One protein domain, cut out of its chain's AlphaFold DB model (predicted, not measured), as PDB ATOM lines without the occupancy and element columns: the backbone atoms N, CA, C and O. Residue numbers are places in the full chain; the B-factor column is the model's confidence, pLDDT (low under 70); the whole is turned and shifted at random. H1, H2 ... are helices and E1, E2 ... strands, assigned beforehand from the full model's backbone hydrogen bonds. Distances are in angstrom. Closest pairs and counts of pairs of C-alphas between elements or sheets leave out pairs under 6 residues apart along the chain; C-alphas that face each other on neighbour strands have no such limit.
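Overview. This is residues 135 to 268 of the 297 residues of an uncharacterized protein of Acidobacteria bacterium (UniProt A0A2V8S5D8). Helix H4 runs through the middle of the domain, with a group made of H2, H3 and a small three-stranded sheet on one side of it and a group of H5, H6 and H7 on the other. H2 crosses H4, and H1 packs on residues 211 to 216 of H4. The printed part has 134 residues, with seven named helices and three named strands in the order H1 H2 H3 E1 E2 E3 H4 H5 H6 H7; the mixed sheet runs E1 E3 E2, and the class is mostly helix. The whole is compact, with a radius of gyration of the C-alphas of 14.3 A and spans of 41 by 35 by 26 A.

Arrangement. H1, residues 135 to 145, touches H4, residues 202 to 217, closest at the C-alphas of Gly 143 and Val 215, 5.9 A apart, at a steep tilt of 67 degrees. H4 is the hub, touching three helices. H2, residues 152 to 165, touches residues 208 to 212 of H4 alone, with the closest C-alphas, Thr 158 and Ala 208, 5.3 A apart, at a steep tilt of 59 degrees, opposite ways. Residues 159 to 163 of H2 touch H3, residues 171 to 175; the closest C-alphas, Glu 163 and Trp 171, are 6.4 A apart. E1, residues 180 to 183, is parallel to the inner strand E3, residues 197 to 200, with N 182 and O 198 within hydrogen-bond range at 2.8 A. E2, residues 191 to 194, forms an antiparallel hairpin with E3, with N 192 and O 199 at 2.8 A. H2 and H3 only graze this sheet; H4 is on it at a height over the sheet of 11.9 A. H5, residues 232 to 241, is close to but not clearly touching H4, at a shallow tilt of 3 degrees, opposite ways; the closest C-alphas, His 206 and Leu 239, are 7.5 A apart. H6, residues 244 to 247, only just touches H4, with 3 pairs of C-alphas within 8 A, the closest Ser 203 and Tyr 244 at 7.0 A. H7, residues 255 to 267, touches H5 with residues 255 to 259 alone, closest at the C-alphas of Met 236 and Gln 255, 6.6 A apart. H5, H6 and H7 are apart from H2, H3 and the three strands. Every O i to N i+4 pair is within hydrogen-bond range in H1, H2, H3, H4, H5 and H7; H6 is too short for one.

Along the chain. H1 begins at C-alpha 135, (130.057, 79.658, 119.465), and is 15.3 A long. H2 measures 20.8 A, H4 22.4 A, H5 14.2 A and H7 18.2 A. H4 begins at C-alpha 202, (123.054, 98.578, 126.731), and H7 ends at C-alpha 267, (125.186, 81.056, 123.701).

Size, cuts and confidence. The C-alphas farthest apart, Asp 177 and Gly 253, are 41.1 A apart, and the printed part has no cut. The link from H4 to H5 is long, with 14 residues, of which 224 to 225 pair antiparallel with 228 to 229. The mean pLDDT of the printed part is 90.4; residues 218 to 221 and 252 to 253 are under 70.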
ATOM      1  N   PHE A 135     129.658  78.282 119.198       92.00
ATOM      2  CA  PHE A 135     130.057  79.658 119.465       92.00
ATOM      3  C   PHE A 135     131.576  79.807 119.580       92.00
ATOM      4  O   PHE A 135     132.140  80.690 118.942       92.00
ATOM      5  N   PHE A 136     132.260  78.931 120.320       91.31
ATOM      6  CA  PHE A 136     133.723  78.984 120.413       91.31
ATOM      7  C   PHE A 136     134.414  78.663 119.086       91.31
ATOM      8  O   PHE A 136     135.370  79.340 118.720       91.31
ATOM      9  N   GLU A 137     133.897  77.709 118.311       88.88
ATOM     10  CA  GLU A 137     134.389  77.469 116.950       88.88
ATOM     11  C   GLU A 137     134.203  78.697 116.045       88.88
ATOM     12  O   GLU A 137     135.054  78.988 115.201       88.88
ATOM     13  N   TRP A 138     133.097  79.428 116.211       90.31
ATOM     14  CA  TRP A 138     132.858  80.687 115.511       90.31
ATOM     15  C   TRP A 138     133.828  81.787 115.962       90.31
ATOM     16  O   TRP A 138     134.398  82.448 115.097       90.31
ATOM     17  N   LEU A 139     134.082  81.947 117.268       91.06
ATOM     18  CA  LEU A 139     135.078  82.895 117.787       91.06
ATOM     19  C   LEU A 139     136.481  82.590 117.240       91.06
ATOM     20  O   LEU A 139     137.179  83.500 116.797       91.06
ATOM     21  N   ASP A 140     136.871  81.314 117.205       86.62
ATOM     22  CA  ASP A 140     138.141  80.862 116.627       86.62
ATOM     23  C   ASP A 140     138.238  81.181 115.129       86.62
ATOM     24  O   ASP A 140     139.296  81.574 114.630       86.62
ATOM     25  N   GLY A 141     137.142  80.986 114.391       85.06
ATOM     26  CA  GLY A 141     137.050  81.339 112.977       85.06
ATOM     27  C   GLY A 141     137.160  82.847 112.756       85.06
ATOM     28  O   GLY A 141     137.928  83.285 111.900       85.06
ATOM     29  N   LEU A 142     136.444  83.628 113.566       88.75
ATOM     30  CA  LEU A 142     136.456  85.086 113.545       88.75
ATOM     31  C   LEU A 142     137.863  85.627 113.836       88.75
ATOM     32  O   LEU A 142     138.378  86.422 113.056       88.75
ATOM     33  N   GLY A 143     138.538  85.128 114.874       87.94
ATOM     34  CA  GLY A 143     139.906  85.533 115.212       87.94
ATOM     35  C   GLY A 143     140.924  85.291 114.089       87.94
ATOM     36  O   GLY A 143     141.891  86.029 113.960       87.94
ATOM     37  N   ARG A 144     140.705  84.306 113.206       83.31
ATOM     38  CA  ARG A 144     141.578  84.076 112.034       83.31
ATOM     39  C   ARG A 144     141.315  85.032 110.871       83.31
ATOM     40  O   ARG A 144     142.161  85.136 109.986       83.31
ATOM     41  N   GLN A 145     140.136  85.645 110.823       85.38
ATOM     42  CA  GLN A 145     139.729  86.562 109.756       85.38
ATOM     43  C   GLN A 145     140.049  88.020 110.089       85.38
ATOM     44  O   GLN A 145     140.203  88.830 109.177       85.38
ATOM     45  N   LEU A 146     140.127  88.347 111.378       89.69
ATOM     46  CA  LEU A 146     140.393  89.691 111.863       89.69
ATOM     47  C   LEU A 146     141.887  90.030 111.805       89.69
ATOM     48  O   LEU A 146     142.745  89.208 112.126       89.69
ATOM     49  N   ASP A 147     142.177  91.278 111.444       89.00
ATOM     50  CA  ASP A 147     143.510  91.863 111.558       89.00
ATOM     51  C   ASP A 147     143.626  92.626 112.881       89.00
ATOM     52  O   ASP A 147     143.141  93.746 113.014       89.00
ATOM     53  N   PHE A 148     144.276  92.021 113.872       89.00
ATOM     54  CA  PHE A 148     144.442  92.638 115.189       89.00
ATOM     55  C   PHE A 148     145.500  93.752 115.242       89.00
ATOM     56  O   PHE A 148     145.724  94.322 116.312       89.00
ATOM     57  N   THR A 149     146.173  94.059 114.129       86.75
ATOM     58  CA  THR A 149     147.141  95.164 114.076       86.75
ATOM     59  C   THR A 149     146.475  96.537 113.929       86.75
ATOM     60  O   THR A 149     147.097  97.540 114.277       86.75
ATOM     61  N   ASP A 150     145.212  96.578 113.492       86.75
ATOM     62  CA  ASP A 150     144.392  97.785 113.342       86.75
ATOM     63  C   ASP A 150     143.098  97.673 114.163       86.75
ATOM     64  O   ASP A 150     142.323  96.734 113.992       86.75
ATOM     65  N   ASP A 151     142.809  98.672 115.001       88.88
ATOM     66  CA  ASP A 151     141.614  98.746 115.856       88.88
ATOM     67  C   ASP A 151     140.281  98.667 115.084       88.88
ATOM     68  O   ASP A 151     139.230  98.412 115.684       88.88
ATOM     69  N   ALA A 152     140.292  98.810 113.754       91.69
ATOM     70  CA  ALA A 152     139.143  98.522 112.896       91.69
ATOM     71  C   ALA A 152     138.536  97.121 113.126       91.69
ATOM     72  O   ALA A 152     137.331  96.935 112.905       91.69
ATOM     73  N   TRP A 153     139.317  96.145 113.614       92.94
ATOM     74  CA  TRP A 153     138.814  94.807 113.945       92.94
ATOM     75  C   TRP A 153     137.699  94.828 114.999       92.94
ATOM     76  O   TRP A 153     136.816  93.975 114.961       92.94
ATOM     77  N   LEU A 154     137.675  95.814 115.904       95.00
ATOM     78  CA  LEU A 154     136.643  95.933 116.941       95.00
ATOM     79  C   LEU A 154     135.251  96.127 116.328       95.00
ATOM     80  O   LEU A 154     134.290  95.462 116.720       95.00
ATOM     81  N   ILE A 155     135.164  96.998 115.320       95.75
ATOM     82  CA  ILE A 155     133.936  97.252 114.559       95.75
ATOM     83  C   ILE A 155     133.551  96.004 113.756       95.75
ATOM     84  O   ILE A 155     132.374  95.647 113.703       95.75
ATOM     85  N   GLN A 156     134.529  95.313 113.166       94.44
ATOM     86  CA  GLN A 156     134.293  94.078 112.412       94.44
ATOM     87  C   GLN A 156     133.783  92.939 113.308       94.44
ATOM     88  O   GLN A 156     132.842  92.245 112.930       94.44
ATOM     89  N   ALA A 157     134.334  92.779 114.513       95.00
ATOM     90  CA  ALA A 157     133.878  91.796 115.490       95.00
ATOM     91  C   ALA A 157     132.444  92.091 115.956       95.00
ATOM     92  O   ALA A 157     131.616  91.182 116.013       95.00
ATOM     93  N   THR A 158     132.116  93.364 116.217       96.69
ATOM     94  CA  THR A 158     130.735  93.770 116.520       96.69
ATOM     95  C   THR A 158     129.797  93.450 115.366       96.69
ATOM     96  O   THR A 158     128.734  92.880 115.589       96.69
ATOM     97  N   ARG A 159     130.186  93.778 114.130       95.62
ATOM     98  CA  ARG A 159     129.396  93.454 112.941       95.62
ATOM     99  C   ARG A 159     129.120  91.956 112.846       95.62
ATOM    100  O   ARG A 159     127.969  91.575 112.686       95.62
ATOM    101  N   ALA A 160     130.153  91.124 112.974       94.06
ATOM    102  CA  ALA A 160     130.026  89.672 112.884       94.06
ATOM    103  C   ALA A 160     129.089  89.105 113.963       94.06
ATOM    104  O   ALA A 160     128.319  88.184 113.695       94.06
ATOM    105  N   TYR A 161     129.132  89.664 115.176       94.62
ATOM    106  CA  TYR A 161     128.197  89.306 116.240       94.62
ATOM    107  C   TYR A 161     126.751  89.689 115.886       94.62
ATOM    108  O   TYR A 161     125.861  88.842 115.943       94.62
ATOM    109  N   LEU A 162     126.521  90.935 115.460       94.62
ATOM    110  CA  LEU A 162     125.195  91.439 115.092       94.62
ATOM    111  C   LEU A 162     124.588  90.681 113.898       94.62
ATOM    112  O   LEU A 162     123.406  90.339 113.917       94.62
ATOM    113  N   GLU A 163     125.405  90.336 112.900       92.00
ATOM    114  CA  GLU A 163     125.004  89.494 111.765       92.00
ATOM    115  C   GLU A 163     124.496  88.114 112.200       92.00
ATOM    116  O   GLU A 163     123.596  87.560 111.568       92.00
ATOM    117  N   ARG A 164     125.035  87.570 113.294       88.56
ATOM    118  CA  ARG A 164     124.635  86.266 113.825       88.56
ATOM    119  C   ARG A 164     123.305  86.328 114.581       88.56
ATOM    120  O   ARG A 164     122.498  85.408 114.448       88.56
ATOM    121  N   ILE A 165     123.075  87.376 115.373       89.00
ATOM    122  CA  ILE A 165     121.866  87.497 116.208       89.00
ATOM    123  C   ILE A 165     120.669  88.109 115.466       89.00
ATOM    124  O   ILE A 165     119.527  87.733 115.729       89.00
ATOM    125  N   GLU A 166     120.915  88.981 114.487       89.38
ATOM    126  CA  GLU A 166     119.893  89.612 113.646       89.38
ATOM    127  C   GLU A 166     120.187  89.362 112.156       89.38
ATOM    128  O   GLU A 166     120.500  90.287 111.402       89.38
ATOM    129  N   PRO A 167     120.063  88.112 111.679       85.19
ATOM    130  CA  PRO A 167     120.523  87.732 110.343       85.19
ATOM    131  C   PRO A 167     119.684  88.289 109.190       85.19
ATOM    132  O   PRO A 167     120.090  88.218 108.035       85.19
ATOM    133  N   LYS A 168     118.493  88.824 109.482       86.19
ATOM    134  CA  LYS A 168     117.613  89.448 108.482       86.19
ATOM    135  C   LYS A 168     118.037  90.874 108.133       86.19
ATOM    136  O   LYS A 168     117.583  91.416 107.129       86.19
ATOM    137  N   THR A 169     118.861  91.489 108.972       90.12
ATOM    138  CA  THR A 169     119.335  92.852 108.776       90.12
ATOM    139  C   THR A 169     120.494  92.848 107.783       90.12
ATOM    140  O   THR A 169     121.431  92.058 107.894       90.12
ATOM    141  N   VAL A 170     120.465  93.764 106.812       89.88
ATOM    142  CA  VAL A 170     121.550  93.933 105.834       89.88
ATOM    143  C   VAL A 170     122.689  94.734 106.470       89.88
ATOM    144  O   VAL A 170     122.895  95.916 106.197       89.88
ATOM    145  N   TRP A 171     123.440  94.083 107.358       92.38
ATOM    146  CA  TRP A 171     124.486  94.726 108.159       92.38
ATOM    147  C   TRP A 171     125.617  95.339 107.335       92.38
ATOM    148  O   TRP A 171     126.239  96.297 107.786       92.38
ATOM    149  N   ALA A 172     125.854  94.855 106.114       90.69
ATOM    150  CA  ALA A 172     126.811  95.467 105.196       90.69
ATOM    151  C   ALA A 172     126.488  96.947 104.920       90.69
ATOM    152  O   ALA A 172     127.388  97.784 104.980       90.69
ATOM    153  N   GLU A 173     125.213  97.278 104.702       91.81
ATOM    154  CA  GLU A 173     124.769  98.661 104.500       91.81
ATOM    155  C   GLU A 173     124.816  99.449 105.814       91.81
ATOM    156  O   GLU A 173     125.304 100.577 105.856       91.81
ATOM    157  N   VAL A 174     124.406  98.829 106.925       94.12
ATOM    158  CA  VAL A 174     124.438  99.459 108.257       94.12
ATOM    159  C   VAL A 174     125.862  99.783 108.715       94.12
ATOM    160  O   VAL A 174     126.054 100.769 109.420       94.12
ATOM    161  N   PHE A 175     126.867  99.019 108.291       95.19
ATOM    162  CA  PHE A 175     128.275  99.243 108.632       95.19
ATOM    163  C   PHE A 175     129.063 100.001 107.558       95.19
ATOM    164  O   PHE A 175     130.226 100.345 107.782       95.19
ATOM    165  N   LYS A 176     128.455 100.304 106.406       93.44
ATOM    166  CA  LYS A 176     129.100 101.084 105.347       93.44
ATOM    167  C   LYS A 176     129.519 102.456 105.878       93.44
ATOM    168  O   LYS A 176     128.685 103.165 106.431       93.44
ATOM    169  N   ASP A 177     130.789 102.825 105.733       92.81
ATOM    170  CA  ASP A 177     131.366 104.093 106.218       92.81
ATOM    171  C   ASP A 177     131.220 104.339 107.736       92.81
ATOM    172  O   ASP A 177     131.315 105.474 108.217       92.81
ATOM    173  N   LEU A 178     130.983 103.278 108.515       95.00
ATOM    174  CA  LEU A 178     130.862 103.369 109.963       95.00
ATOM    175  C   LEU A 178     132.233 103.613 110.603       95.00
ATOM    176  O   LEU A 178     133.201 102.916 110.306       95.00
ATOM    177  N   ARG A 179     132.309 104.584 111.516       92.75
ATOM    178  CA  ARG A 179     133.548 104.943 112.226       92.75
ATOM    179  C   ARG A 179     133.538 104.574 113.700       92.75
ATOM    180  O   ARG A 179     134.598 104.509 114.309       92.75
ATOM    181  N   ALA A 180     132.363 104.402 114.298       93.94
ATOM    182  CA  ALA A 180     132.262 104.058 115.708       93.94
ATOM    183  C   ALA A 180     130.972 103.308 116.022       93.94
ATOM    184  O   ALA A 180     129.908 103.619 115.486       93.94
ATOM    185  N   VAL A 181     131.069 102.395 116.982       96.44
ATOM    186  CA  VAL A 181     129.925 101.815 117.683       96.44
ATOM    187  C   VAL A 181     129.897 102.407 119.090       96.44
ATOM    188  O   VAL A 181     130.938 102.572 119.726       96.44
ATOM    189  N   ARG A 182     128.718 102.792 119.569       95.38
ATOM    190  CA  ARG A 182     128.518 103.451 120.860       95.38
ATOM    191  C   ARG A 182     127.355 102.815 121.598       95.38
ATOM    192  O   ARG A 182     126.363 102.407 121.003       95.38
ATOM    193  N   ARG A 183     127.454 102.809 122.921       94.94
ATOM    194  CA  ARG A 183     126.324 102.496 123.789       94.94
ATOM    195  C   ARG A 183     125.335 103.658 123.798       94.94
ATOM    196  O   ARG A 183     125.740 104.811 123.944       94.94
ATOM    197  N   SER A 184     124.050 103.347 123.716       93.94
ATOM    198  CA  SER A 184     122.954 104.298 123.851       93.94
ATOM    199  C   SER A 184     122.116 103.971 125.074       93.94
ATOM    200  O   SER A 184     121.647 102.851 125.211       93.94
ATOM    201  N   GLN A 185     121.914 104.957 125.950       90.44
ATOM    202  CA  GLN A 185     121.023 104.823 127.111       90.44
ATOM    203  C   GLN A 185     119.564 105.173 126.784       90.44
ATOM    204  O   GLN A 185     118.688 104.961 127.608       90.44
ATOM    205  N   ARG A 186     119.306 105.739 125.596       93.19
ATOM    206  CA  ARG A 186     117.960 106.156 125.171       93.19
ATOM    207  C   ARG A 186     117.208 105.088 124.382       93.19
ATOM    208  O   ARG A 186     116.013 105.236 124.171       93.19
ATOM    209  N   LEU A 187     117.912 104.077 123.871       93.00
ATOM    210  CA  LEU A 187     117.286 103.007 123.101       93.00
ATOM    211  C   LEU A 187     116.739 101.959 124.065       93.00
ATOM    212  O   LEU A 187     117.486 101.438 124.890       93.00
ATOM    213  N   GLU A 188     115.457 101.637 123.921       87.31
ATOM    214  CA  GLU A 188     114.813 100.559 124.678       87.31
ATOM    215  C   GLU A 188     115.133  99.181 124.082       87.31
ATOM    216  O   GLU A 188     115.337  98.217 124.816       87.31
ATOM    217  N   ALA A 189     115.234  99.085 122.751       89.50
ATOM    218  CA  ALA A 189     115.504  97.842 122.031       89.50
ATOM    219  C   ALA A 189     116.358  98.078 120.770       89.50
ATOM    220  O   ALA A 189     116.286  99.135 120.144       89.50
ATOM    221  N   GLY A 190     117.153  97.070 120.395       92.62
ATOM    222  CA  GLY A 190     117.891  97.036 119.130       92.62
ATOM    223  C   GLY A 190     119.006  98.078 118.997       92.62
ATOM    224  O   GLY A 190     119.861  98.244 119.871       92.62
ATOM    225  N   TRP A 191     119.029  98.749 117.852       96.69
ATOM    226  CA  TRP A 191     120.102  99.643 117.449       96.69
ATOM    227  C   TRP A 191     119.566 100.793 116.595       96.69
ATOM    228  O   TRP A 191     118.501 100.699 115.990       96.69
ATOM    229  N   GLU A 192     120.326 101.879 116.526       96.44
ATOM    230  CA  GLU A 192     120.036 103.024 115.669       96.44
ATOM    231  C   GLU A 192     121.321 103.510 115.005       96.44
ATOM    232  O   GLU A 192     122.369 103.615 115.646       96.44
ATOM    233  N   ARG A 193     121.254 103.826 113.713       95.00
ATOM    234  CA  ARG A 193     122.371 104.435 112.994       95.00
ATOM    235  C   ARG A 193     122.162 105.940 112.862       95.00
ATOM    236  O   ARG A 193     121.151 106.375 112.324       95.00
ATOM    237  N   ASP A 194     123.176 106.705 113.251       93.88
ATOM    238  CA  ASP A 194     123.239 108.158 113.085       93.88
ATOM    239  C   ASP A 194     124.571 108.539 112.416       93.88
ATOM    240  O   ASP A 194     125.657 108.477 113.006       93.88
ATOM    241  N   GLY A 195     124.494 108.852 111.120       93.06
ATOM    242  CA  GLY A 195     125.649 109.171 110.281       93.06
ATOM    243  C   GLY A 195     126.704 108.058 110.273       93.06
ATOM    244  O   GLY A 195     126.470 106.952 109.776       93.06
ATOM    245  N   ALA A 196     127.886 108.367 110.809       95.06
ATOM    246  CA  ALA A 196     129.027 107.452 110.911       95.06
ATOM    247  C   ALA A 196     129.082 106.680 112.246       95.06
ATOM    248  O   ALA A 196     130.120 106.096 112.575       95.06
ATOM    249  N   ARG A 197     128.009 106.709 113.046       95.88
ATOM    250  CA  ARG A 197     127.934 106.076 114.368       95.88
ATOM    251  C   ARG A 197     126.773 105.092 114.440       95.88
ATOM    252  O   ARG A 197     125.676 105.377 113.968       95.88
ATOM    253  N   LEU A 198     127.027 103.949 115.067       97.56
ATOM    254  CA  LEU A 198     126.023 102.938 115.374       97.56
ATOM    255  C   LEU A 198     125.797 102.948 116.878       97.56
ATOM    256  O   LEU A 198     126.729 102.742 117.651       97.56
ATOM    257  N   PHE A 199     124.566 103.202 117.282       97.50
ATOM    258  CA  PHE A 199     124.133 103.213 118.663       97.50
ATOM    259  C   PHE A 199     123.454 101.886 118.983       97.50
ATOM    260  O   PHE A 199     122.469 101.532 118.348       97.50
ATOM    261  N   LEU A 200     123.979 101.152 119.960       97.69
ATOM    262  CA  LEU A 200     123.406  99.894 120.441       97.69
ATOM    263  C   LEU A 200     122.733 100.112 121.795       97.69
ATOM    264  O   LEU A 200     123.205 100.937 122.588       97.69
ATOM    265  N   THR A 201     121.675  99.358 122.091       96.00
ATOM    266  CA  THR A 201     121.163  99.257 123.466       96.00
ATOM    267  C   THR A 201     122.255  98.805 124.435       96.00
ATOM    268  O   THR A 201     123.252  98.204 124.017       96.00
ATOM    269  N   PRO A 202     122.088  99.041 125.749       94.25
ATOM    270  CA  PRO A 202     123.054  98.578 126.731       94.25
ATOM    271  C   PRO A 202     123.303  97.070 126.631       94.25
ATOM    272  O   PRO A 202     124.460  96.678 126.593       94.25
ATOM    273  N   SER A 203     122.269  96.233 126.522       92.88
ATOM    274  CA  SER A 203     122.442  94.775 126.397       92.88
ATOM    275  C   SER A 203     123.295  94.401 125.176       92.88
ATOM    276  O   SER A 203     124.385  93.863 125.357       92.88
ATOM    277  N   LEU A 204     122.905  94.825 123.967       95.12
ATOM    278  CA  LEU A 204     123.643  94.493 122.740       95.12
ATOM    279  C   LEU A 204     125.077  95.030 122.729       95.12
ATOM    280  O   LEU A 204     125.987  94.389 122.203       95.12
ATOM    281  N   TYR A 205     125.298  96.217 123.301       96.50
ATOM    282  CA  TYR A 205     126.638  96.785 123.400       96.50
ATOM    283  C   TYR A 205     127.552  95.932 124.282       96.50
ATOM    284  O   TYR A 205     128.699  95.690 123.911       96.50
ATOM    285  N   HIS A 206     127.066  95.490 125.446       95.50
ATOM    286  CA  HIS A 206     127.869  94.684 126.363       95.50
ATOM    287  C   HIS A 206     128.042  93.242 125.864       95.50
ATOM    288  O   HIS A 206     129.125  92.691 126.052       95.50
ATOM    289  N   ASP A 207     127.070  92.681 125.136       95.88
ATOM    290  CA  ASP A 207     127.242  91.404 124.431       95.88
ATOM    291  C   ASP A 207     128.374  91.495 123.392       95.88
ATOM    292  O   ASP A 207     129.299  90.678 123.372       95.88
ATOM    293  N   ALA A 208     128.359  92.543 122.558       96.25
ATOM    294  CA  ALA A 208     129.416  92.788 121.579       96.25
ATOM    295  C   ALA A 208     130.780  93.030 122.251       96.25
ATOM    296  O   ALA A 208     131.808  92.565 121.754       96.25
ATOM    297  N   LEU A 209     130.796  93.727 123.393       95.56
ATOM    298  CA  LEU A 209     131.999  93.946 124.197       95.56
ATOM    299  C   LEU A 209     132.569  92.623 124.731       95.56
ATOM    300  O   LEU A 209     133.781  92.411 124.683       95.56
ATOM    301  N   LEU A 210     131.704  91.719 125.201       95.31
ATOM    302  CA  LEU A 210     132.089  90.389 125.666       95.31
ATOM    303  C   LEU A 210     132.678  89.553 124.523       95.31
ATOM    304  O   LEU A 210     133.730  88.941 124.696       95.31
ATOM    305  N   VAL A 211     132.075  89.587 123.331       95.31
ATOM    306  CA  VAL A 211     132.622  88.925 122.132       95.31
ATOM    307  C   VAL A 211     134.016  89.455 121.781       95.31
ATOM    308  O   VAL A 211     134.929  88.661 121.558       95.31
ATOM    309  N   GLN A 212     134.211  90.778 121.772       95.25
ATOM    310  CA  GLN A 212     135.525  91.394 121.522       95.25
ATOM    311  C   GLN A 212     136.565  90.955 122.554       95.25
ATOM    312  O   GLN A 212     137.704  90.631 122.205       95.25
ATOM    313  N   TYR A 213     136.171  90.911 123.826       94.62
ATOM    314  CA  TYR A 213     137.036  90.448 124.901       94.62
ATOM    315  C   TYR A 213     137.445  88.981 124.706       94.62
ATOM    316  O   TYR A 213     138.627  88.654 124.795       94.62
ATOM    317  N   LEU A 214     136.492  88.098 124.394       93.62
ATOM    318  CA  LEU A 214     136.751  86.670 124.196       93.62
ATOM    319  C   LEU A 214     137.659  86.410 122.991       93.62
ATOM    320  O   LEU A 214     138.626  85.658 123.108       93.62
ATOM    321  N   VAL A 215     137.394  87.074 121.863       92.31
ATOM    322  CA  VAL A 215     138.218  86.959 120.652       92.31
ATOM    323  C   VAL A 215     139.619  87.521 120.869       92.31
ATOM    324  O   VAL A 215     140.580  86.902 120.443       92.31
ATOM    325  N   SER A 216     139.797  88.650 121.558       90.06
ATOM    326  CA  SER A 216     141.140  89.225 121.753       90.06
ATOM    327  C   SER A 216     142.001  88.482 122.780       90.06
ATOM    328  O   SER A 216     143.229  88.606 122.745       90.06
ATOM    329  N   ARG A 217     141.396  87.721 123.702       79.88
ATOM    330  CA  ARG A 217     142.112  86.987 124.763       79.88
ATOM    331  C   ARG A 217     142.890  85.779 124.243       79.88
ATOM    332  O   ARG A 217     143.909  85.430 124.830       79.88
ATOM    333  N   SER A 218     142.433  85.151 123.159       63.97
ATOM    334  CA  SER A 218     143.146  84.042 122.508       63.97
ATOM    335  C   SER A 218     144.385  84.502 121.721       63.97
ATOM    336  O   SER A 218     145.177  83.670 121.279       63.97
ATOM    337  N   HIS A 219     144.586  85.818 121.584       60.66
ATOM    338  CA  HIS A 219     145.697  86.440 120.867       60.66
ATOM    339  C   HIS A 219     146.560  87.324 121.788       60.66
ATOM    340  O   HIS A 219     146.247  87.562 122.954       60.66
ATOM    341  N   ALA A 220     147.647  87.882 121.247       61.81
ATOM    342  CA  ALA A 220     148.585  88.762 121.959       61.81
ATOM    343  C   ALA A 220     147.970  90.084 122.497       61.81
ATOM    344  O   ALA A 220     148.657  90.888 123.128       61.81
ATOM    345  N   HIS A 221     146.677  90.331 122.265       64.62
ATOM    346  CA  HIS A 221     146.006  91.611 122.512       64.62
ATOM    347  C   HIS A 221     145.282  91.681 123.865       64.62
ATOM    348  O   HIS A 221     144.834  92.758 124.248       64.62
ATOM    349  N   GLY A 222     145.246  90.580 124.627       76.50
ATOM    350  CA  GLY A 222     145.030  90.587 126.078       76.50
ATOM    351  C   GLY A 222     143.748  91.277 126.554       76.50
ATOM    352  O   GLY A 222     143.816  92.045 127.510       76.50
ATOM    353  N   GLY A 223     142.612  91.032 125.891       86.50
ATOM    354  CA  GLY A 223     141.317  91.595 126.297       86.50
ATOM    355  C   GLY A 223     141.052  93.012 125.777       86.50
ATOM    356  O   GLY A 223     140.354  93.785 126.432       86.50
ATOM    357  N   LEU A 224     141.635  93.389 124.636       91.44
ATOM    358  CA  LEU A 224     141.319  94.649 123.962       91.44
ATOM    359  C   LEU A 224     139.858  94.662 123.486       91.44
ATOM    360  O   LEU A 224     139.384  93.726 122.846       91.44
ATOM    361  N   THR A 225     139.163  95.754 123.786       93.94
ATOM    362  CA  THR A 225     137.762  96.002 123.428       93.94
ATOM    363  C   THR A 225     137.578  97.453 122.974       93.94
ATOM    364  O   THR A 225     138.500  98.264 123.085       93.94
ATOM    365  N   MET A 226     136.369  97.831 122.544       93.50
ATOM    366  CA  MET A 226     136.020  99.242 122.272       93.50
ATOM    367  C   MET A 226     136.139 100.161 123.492       93.50
ATOM    368  O   MET A 226     136.143 101.382 123.356       93.50
ATOM    369  N   GLU A 227     136.234  99.578 124.680       92.56
ATOM    370  CA  GLU A 227     136.393 100.278 125.947       92.56
ATOM    371  C   GLU A 227     137.845 100.300 126.440       92.56
ATOM    372  O   GLU A 227     138.113 100.634 127.595       92.56
ATOM    373  N   GLY A 228     138.780  99.941 125.559       91.38
ATOM    374  CA  GLY A 228     140.190  99.788 125.868       91.38
ATOM    375  C   GLY A 228     140.548  98.358 126.253       91.38
ATOM    376  O   GLY A 228     139.779  97.409 126.066       91.38
ATOM    377  N   ARG A 229     141.769  98.199 126.758       91.44
ATOM    378  CA  ARG A 229     142.278  96.915 127.237       91.44
ATOM    379  C   ARG A 229     141.745  96.662 128.637       91.44
ATOM    380  O   ARG A 229     142.011  97.454 129.535       91.44
ATOM    381  N   LEU A 230     141.010  95.571 128.797       91.88
ATOM    382  CA  LEU A 230     140.414  95.188 130.068       91.88
ATOM    383  C   LEU A 230     140.987  93.847 130.510       91.88
ATOM    384  O   LEU A 230     141.050  92.893 129.737       91.88
ATOM    385  N   THR A 231     141.364  93.752 131.775       91.69
ATOM    386  CA  THR A 231     141.493  92.469 132.467       91.69
ATOM    387  C   THR A 231     140.106  91.870 132.716       91.69
ATOM    388  O   THR A 231     139.090  92.566 132.661       91.69
ATOM    389  N   LEU A 232     140.042  90.575 133.054       91.56
ATOM    390  CA  LEU A 232     138.767  89.943 133.419       91.56
ATOM    391  C   LEU A 232     138.098  90.666 134.594       91.56
ATOM    392  O   LEU A 232     136.896  90.913 134.567       91.56
ATOM    393  N   HIS A 233     138.894  91.040 135.595       91.56
ATOM    394  CA  HIS A 233     138.416  91.745 136.773       91.56
ATOM    395  C   HIS A 233     137.789  93.099 136.409       91.56
ATOM    396  O   HIS A 233     136.688  93.418 136.858       91.56
ATOM    397  N   GLU A 234     138.457  93.882 135.557       93.19
ATOM    398  CA  GLU A 234     137.949  95.180 135.097       93.19
ATOM    399  C   GLU A 234     136.681  95.034 134.254       93.19
ATOM    400  O   GLU A 234     135.733  95.798 134.450       93.19
ATOM    401  N   LEU A 235     136.628  94.030 133.370       93.75
ATOM    402  CA  LEU A 235     135.428  93.717 132.599       93.75
ATOM    403  C   LEU A 235     134.254  93.392 133.532       93.75
ATOM    404  O   LEU A 235     133.208  94.031 133.434       93.75
ATOM    405  N   MET A 236     134.427  92.457 134.470       93.69
ATOM    406  CA  MET A 236     133.362  92.053 135.395       93.69
ATOM    407  C   MET A 236     132.905  93.212 136.284       93.69
ATOM    408  O   MET A 236     131.704  93.439 136.437       93.69
ATOM    409  N   ARG A 237     133.841  94.006 136.822       92.19
ATOM    410  CA  ARG A 237     133.520  95.203 137.614       92.19
ATOM    411  C   ARG A 237     132.680  96.192 136.810       92.19
ATOM    412  O   ARG A 237     131.721  96.759 137.335       92.19
ATOM    413  N   ARG A 238     133.018  96.391 135.536       92.56
ATOM    414  CA  ARG A 238     132.285  97.285 134.641       92.56
ATOM    415  C   ARG A 238     130.884  96.770 134.337       92.56
ATOM    416  O   ARG A 238     129.935  97.537 134.472       92.56
ATOM    417  N   LEU A 239     130.756  95.500 133.950       93.44
ATOM    418  CA  LEU A 239     129.469  94.864 133.648       93.44
ATOM    419  C   LEU A 239     128.536  94.860 134.867       93.44
ATOM    420  O   LEU A 239     127.326  95.023 134.721       93.44
ATOM    421  N   ARG A 240     129.096  94.752 136.075       91.94
ATOM    422  CA  ARG A 240     128.350  94.905 137.326       91.94
ATOM    423  C   ARG A 240     127.855  96.331 137.526       91.94
ATOM    424  O   ARG A 240     126.675  96.542 137.756       91.94
ATOM    425  N   TYR A 241     128.746  97.317 137.397       90.88
ATOM    426  CA  TYR A 241     128.412  98.728 137.623       90.88
ATOM    427  C   TYR A 241     127.274  99.231 136.723       90.88
ATOM    428  O   TYR A 241     126.492 100.087 137.120       90.88
ATOM    429  N   VAL A 242     127.174  98.698 135.507       89.62
ATOM    430  CA  VAL A 242     126.139  99.075 134.532       89.62
ATOM    431  C   VAL A 242     124.858  98.239 134.654       89.62
ATOM    432  O   VAL A 242     123.980  98.382 133.809       89.62
ATOM    433  N   GLY A 243     124.759  97.358 135.659       89.62
ATOM    434  CA  GLY A 243     123.602  96.488 135.903       89.62
ATOM    435  C   GLY A 243     123.444  95.330 134.912       89.62
ATOM    436  O   GLY A 243     122.425  94.646 134.923       89.62
ATOM    437  N   TYR A 244     124.432  95.090 134.043       92.19
ATOM    438  CA  TYR A 244     124.359  94.027 133.039       92.19
ATOM    439  C   TYR A 244     124.453  92.642 133.689       92.19
ATOM    440  O   TYR A 244     123.682  91.756 133.346       92.19
ATOM    441  N   LEU A 245     125.319  92.464 134.695       92.38
ATOM    442  CA  LEU A 245     125.362  91.207 135.458       92.38
ATOM    443  C   LEU A 245     124.018  90.892 136.131       92.38
ATOM    444  O   LEU A 245     123.543  89.764 136.041       92.38
ATOM    445  N   ASP A 246     123.376  91.891 136.738       90.69
ATOM    446  CA  ASP A 246     122.087  91.714 137.414       90.69
ATOM    447  C   ASP A 246     120.971  91.349 136.425       90.69
ATOM    448  O   ASP A 246     120.155  90.474 136.714       90.69
ATOM    449  N   ALA A 247     120.973  91.950 135.229       89.25
ATOM    450  CA  ALA A 247     120.038  91.613 134.150       89.25
ATOM    451  C   ALA A 247     120.162  90.150 133.680       89.25
ATOM    452  O   ALA A 247     119.179  89.558 133.243       89.25
ATOM    453  N   HIS A 248     121.350  89.564 133.831       88.88
ATOM    454  CA  HIS A 248     121.660  88.156 133.565       88.88
ATOM    455  C   HIS A 248     121.572  87.272 134.832       88.88
ATOM    456  O   HIS A 248     122.010  86.120 134.869       88.88
ATOM    457  N   GLY A 249     121.016  87.806 135.927       87.88
ATOM    458  CA  GLY A 249     120.862  87.095 137.197       87.88
ATOM    459  C   GLY A 249     122.192  86.684 137.838       87.88
ATOM    460  O   GLY A 249     122.248  85.681 138.553       87.88
ATOM    461  N   VAL A 250     123.283  87.391 137.546       87.44
ATOM    462  CA  VAL A 250     124.627  87.138 138.082       87.44
ATOM    463  C   VAL A 250     124.843  88.011 139.323       87.44
ATOM    464  O   VAL A 250     125.466  89.069 139.261       87.44
ATOM    465  N   SER A 251     124.299  87.578 140.461       76.06
ATOM    466  CA  SER A 251     124.248  88.379 141.690       76.06
ATOM    467  C   SER A 251     125.589  88.451 142.426       76.06
ATOM    468  O   SER A 251     126.085  89.548 142.650       76.06
ATOM    469  N   GLU A 252     126.247  87.338 142.744       65.25
ATOM    470  CA  GLU A 252     127.549  87.306 143.437       65.25
ATOM    471  C   GLU A 252     128.301  86.021 143.067       65.25
ATOM    472  O   GLU A 252     127.677  84.977 142.900       65.25
ATOM    473  N   GLY A 253     129.624  86.096 142.894       67.62
ATOM    474  CA  GLY A 253     130.434  84.936 142.519       67.62
ATOM    475  C   GLY A 253     131.823  85.301 142.006       67.62
ATOM    476  O   GLY A 253     132.110  86.463 141.695       67.62
ATOM    477  N   ASP A 254     132.678  84.287 141.942       86.81
ATOM    478  CA  ASP A 254     134.010  84.368 141.355       86.81
ATOM    479  C   ASP A 254     133.942  84.900 139.904       86.81
ATOM    480  O   ASP A 254     132.985  84.671 139.162       86.81
ATOM    481  N   GLN A 255     134.954  85.665 139.480       88.38
ATOM    482  CA  GLN A 255     134.956  86.319 138.163       88.38
ATOM    483  C   GLN A 255     134.919  85.329 136.984       88.38
ATOM    484  O   GLN A 255     134.488  85.701 135.891       88.38
ATOM    485  N   PHE A 256     135.380  84.092 137.183       89.62
ATOM    486  CA  PHE A 256     135.309  83.026 136.191       89.62
ATOM    487  C   PHE A 256     133.907  82.418 136.141       89.62
ATOM    488  O   PHE A 256     133.395  82.218 135.045       89.62
ATOM    489  N   GLU A 257     133.248  82.220 137.282       90.06
ATOM    490  CA  GLU A 257     131.845  81.774 137.324       90.06
ATOM    491  C   GLU A 257     130.908  82.791 136.662       90.06
ATOM    492  O   GLU A 257     130.045  82.425 135.863       90.06
ATOM    493  N   ALA A 258     131.118  84.083 136.934       91.69
ATOM    494  CA  ALA A 258     130.373  85.154 136.278       91.69
ATOM    495  C   ALA A 258     130.575  85.129 134.755       91.69
ATOM    496  O   ALA A 258     129.610  85.254 134.002       91.69
ATOM    497  N   LEU A 259     131.814  84.926 134.292       92.19
ATOM    498  CA  LEU A 259     132.119  84.807 132.867       92.19
ATOM    499  C   LEU A 259     131.446  83.580 132.236       92.19
ATOM    500  O   LEU A 259     130.854  83.710 131.169       92.19
ATOM    501  N   GLU A 260     131.518  82.415 132.882       91.19
ATOM    502  CA  GLU A 260     130.879  81.182 132.408       91.19
ATOM    503  C   GLU A 260     129.366  81.350 132.263       91.19
ATOM    504  O   GLU A 260     128.804  80.977 131.233       91.19
ATOM    505  N   LYS A 261     128.718  81.988 133.244       91.81
ATOM    506  CA  LYS A 261     127.280  82.264 133.198       91.81
ATOM    507  C   LYS A 261     126.907  83.239 132.082       91.81
ATOM    508  O   LYS A 261     125.945  83.000 131.362       91.81
ATOM    509  N   LEU A 262     127.696  84.294 131.872       93.38
ATOM    510  CA  LEU A 262     127.483  85.201 130.739       93.38
ATOM    511  C   LEU A 262     127.662  84.497 129.389       93.38
ATOM    512  O   LEU A 262     126.904  84.751 128.457       93.38
ATOM    513  N   ILE A 263     128.651  83.608 129.267       92.94
ATOM    514  CA  ILE A 263     128.839  82.796 128.058       92.94
ATOM    515  C   ILE A 263     127.652  81.848 127.875       92.94
ATOM    516  O   ILE A 263     127.185  81.659 126.752       92.94
ATOM    517  N   GLU A 264     127.152  81.251 128.952       92.19
ATOM    518  CA  GLU A 264     125.968  80.399 128.914       92.19
ATOM    519  C   GLU A 264     124.750  81.161 128.390       92.19
ATOM    520  O   GLU A 264     124.148  80.722 127.412       92.19
ATOM    521  N   ASP A 265     124.462  82.339 128.940       91.25
ATOM    522  CA  ASP A 265     123.349  83.185 128.506       91.25
ATOM    523  C   ASP A 265     123.508  83.649 127.051       91.25
ATOM    524  O   ASP A 265     122.569  83.547 126.257       91.25
ATOM    525  N   LEU A 266     124.713  84.091 126.665       90.75
ATOM    526  CA  LEU A 266     125.021  84.552 125.308       90.75
ATOM    527  C   LEU A 266     124.851  83.436 124.264       90.75
ATOM    528  O   LEU A 266     124.440  83.685 123.129       90.75
ATOM    529  N   THR A 267     125.195  82.200 124.628       90.25
ATOM    530  CA  THR A 267     125.186  81.056 123.701       90.25
ATOM    531  C   THR A 267     123.903  80.230 123.772       90.25
ATOM    532  O   THR A 267     123.575  79.517 122.822       90.25
ATOM    533  N   GLY A 268     123.143  80.321 124.862       87.12
ATOM    534  CA  GLY A 268     122.124  79.336 125.232       87.12
ATOM    535  C   GLY A 268     122.719  78.029 125.778       87.12
ATOM    536  O   GLY A 268     122.070  76.984 125.693       87.12
TER     537      GLY A 268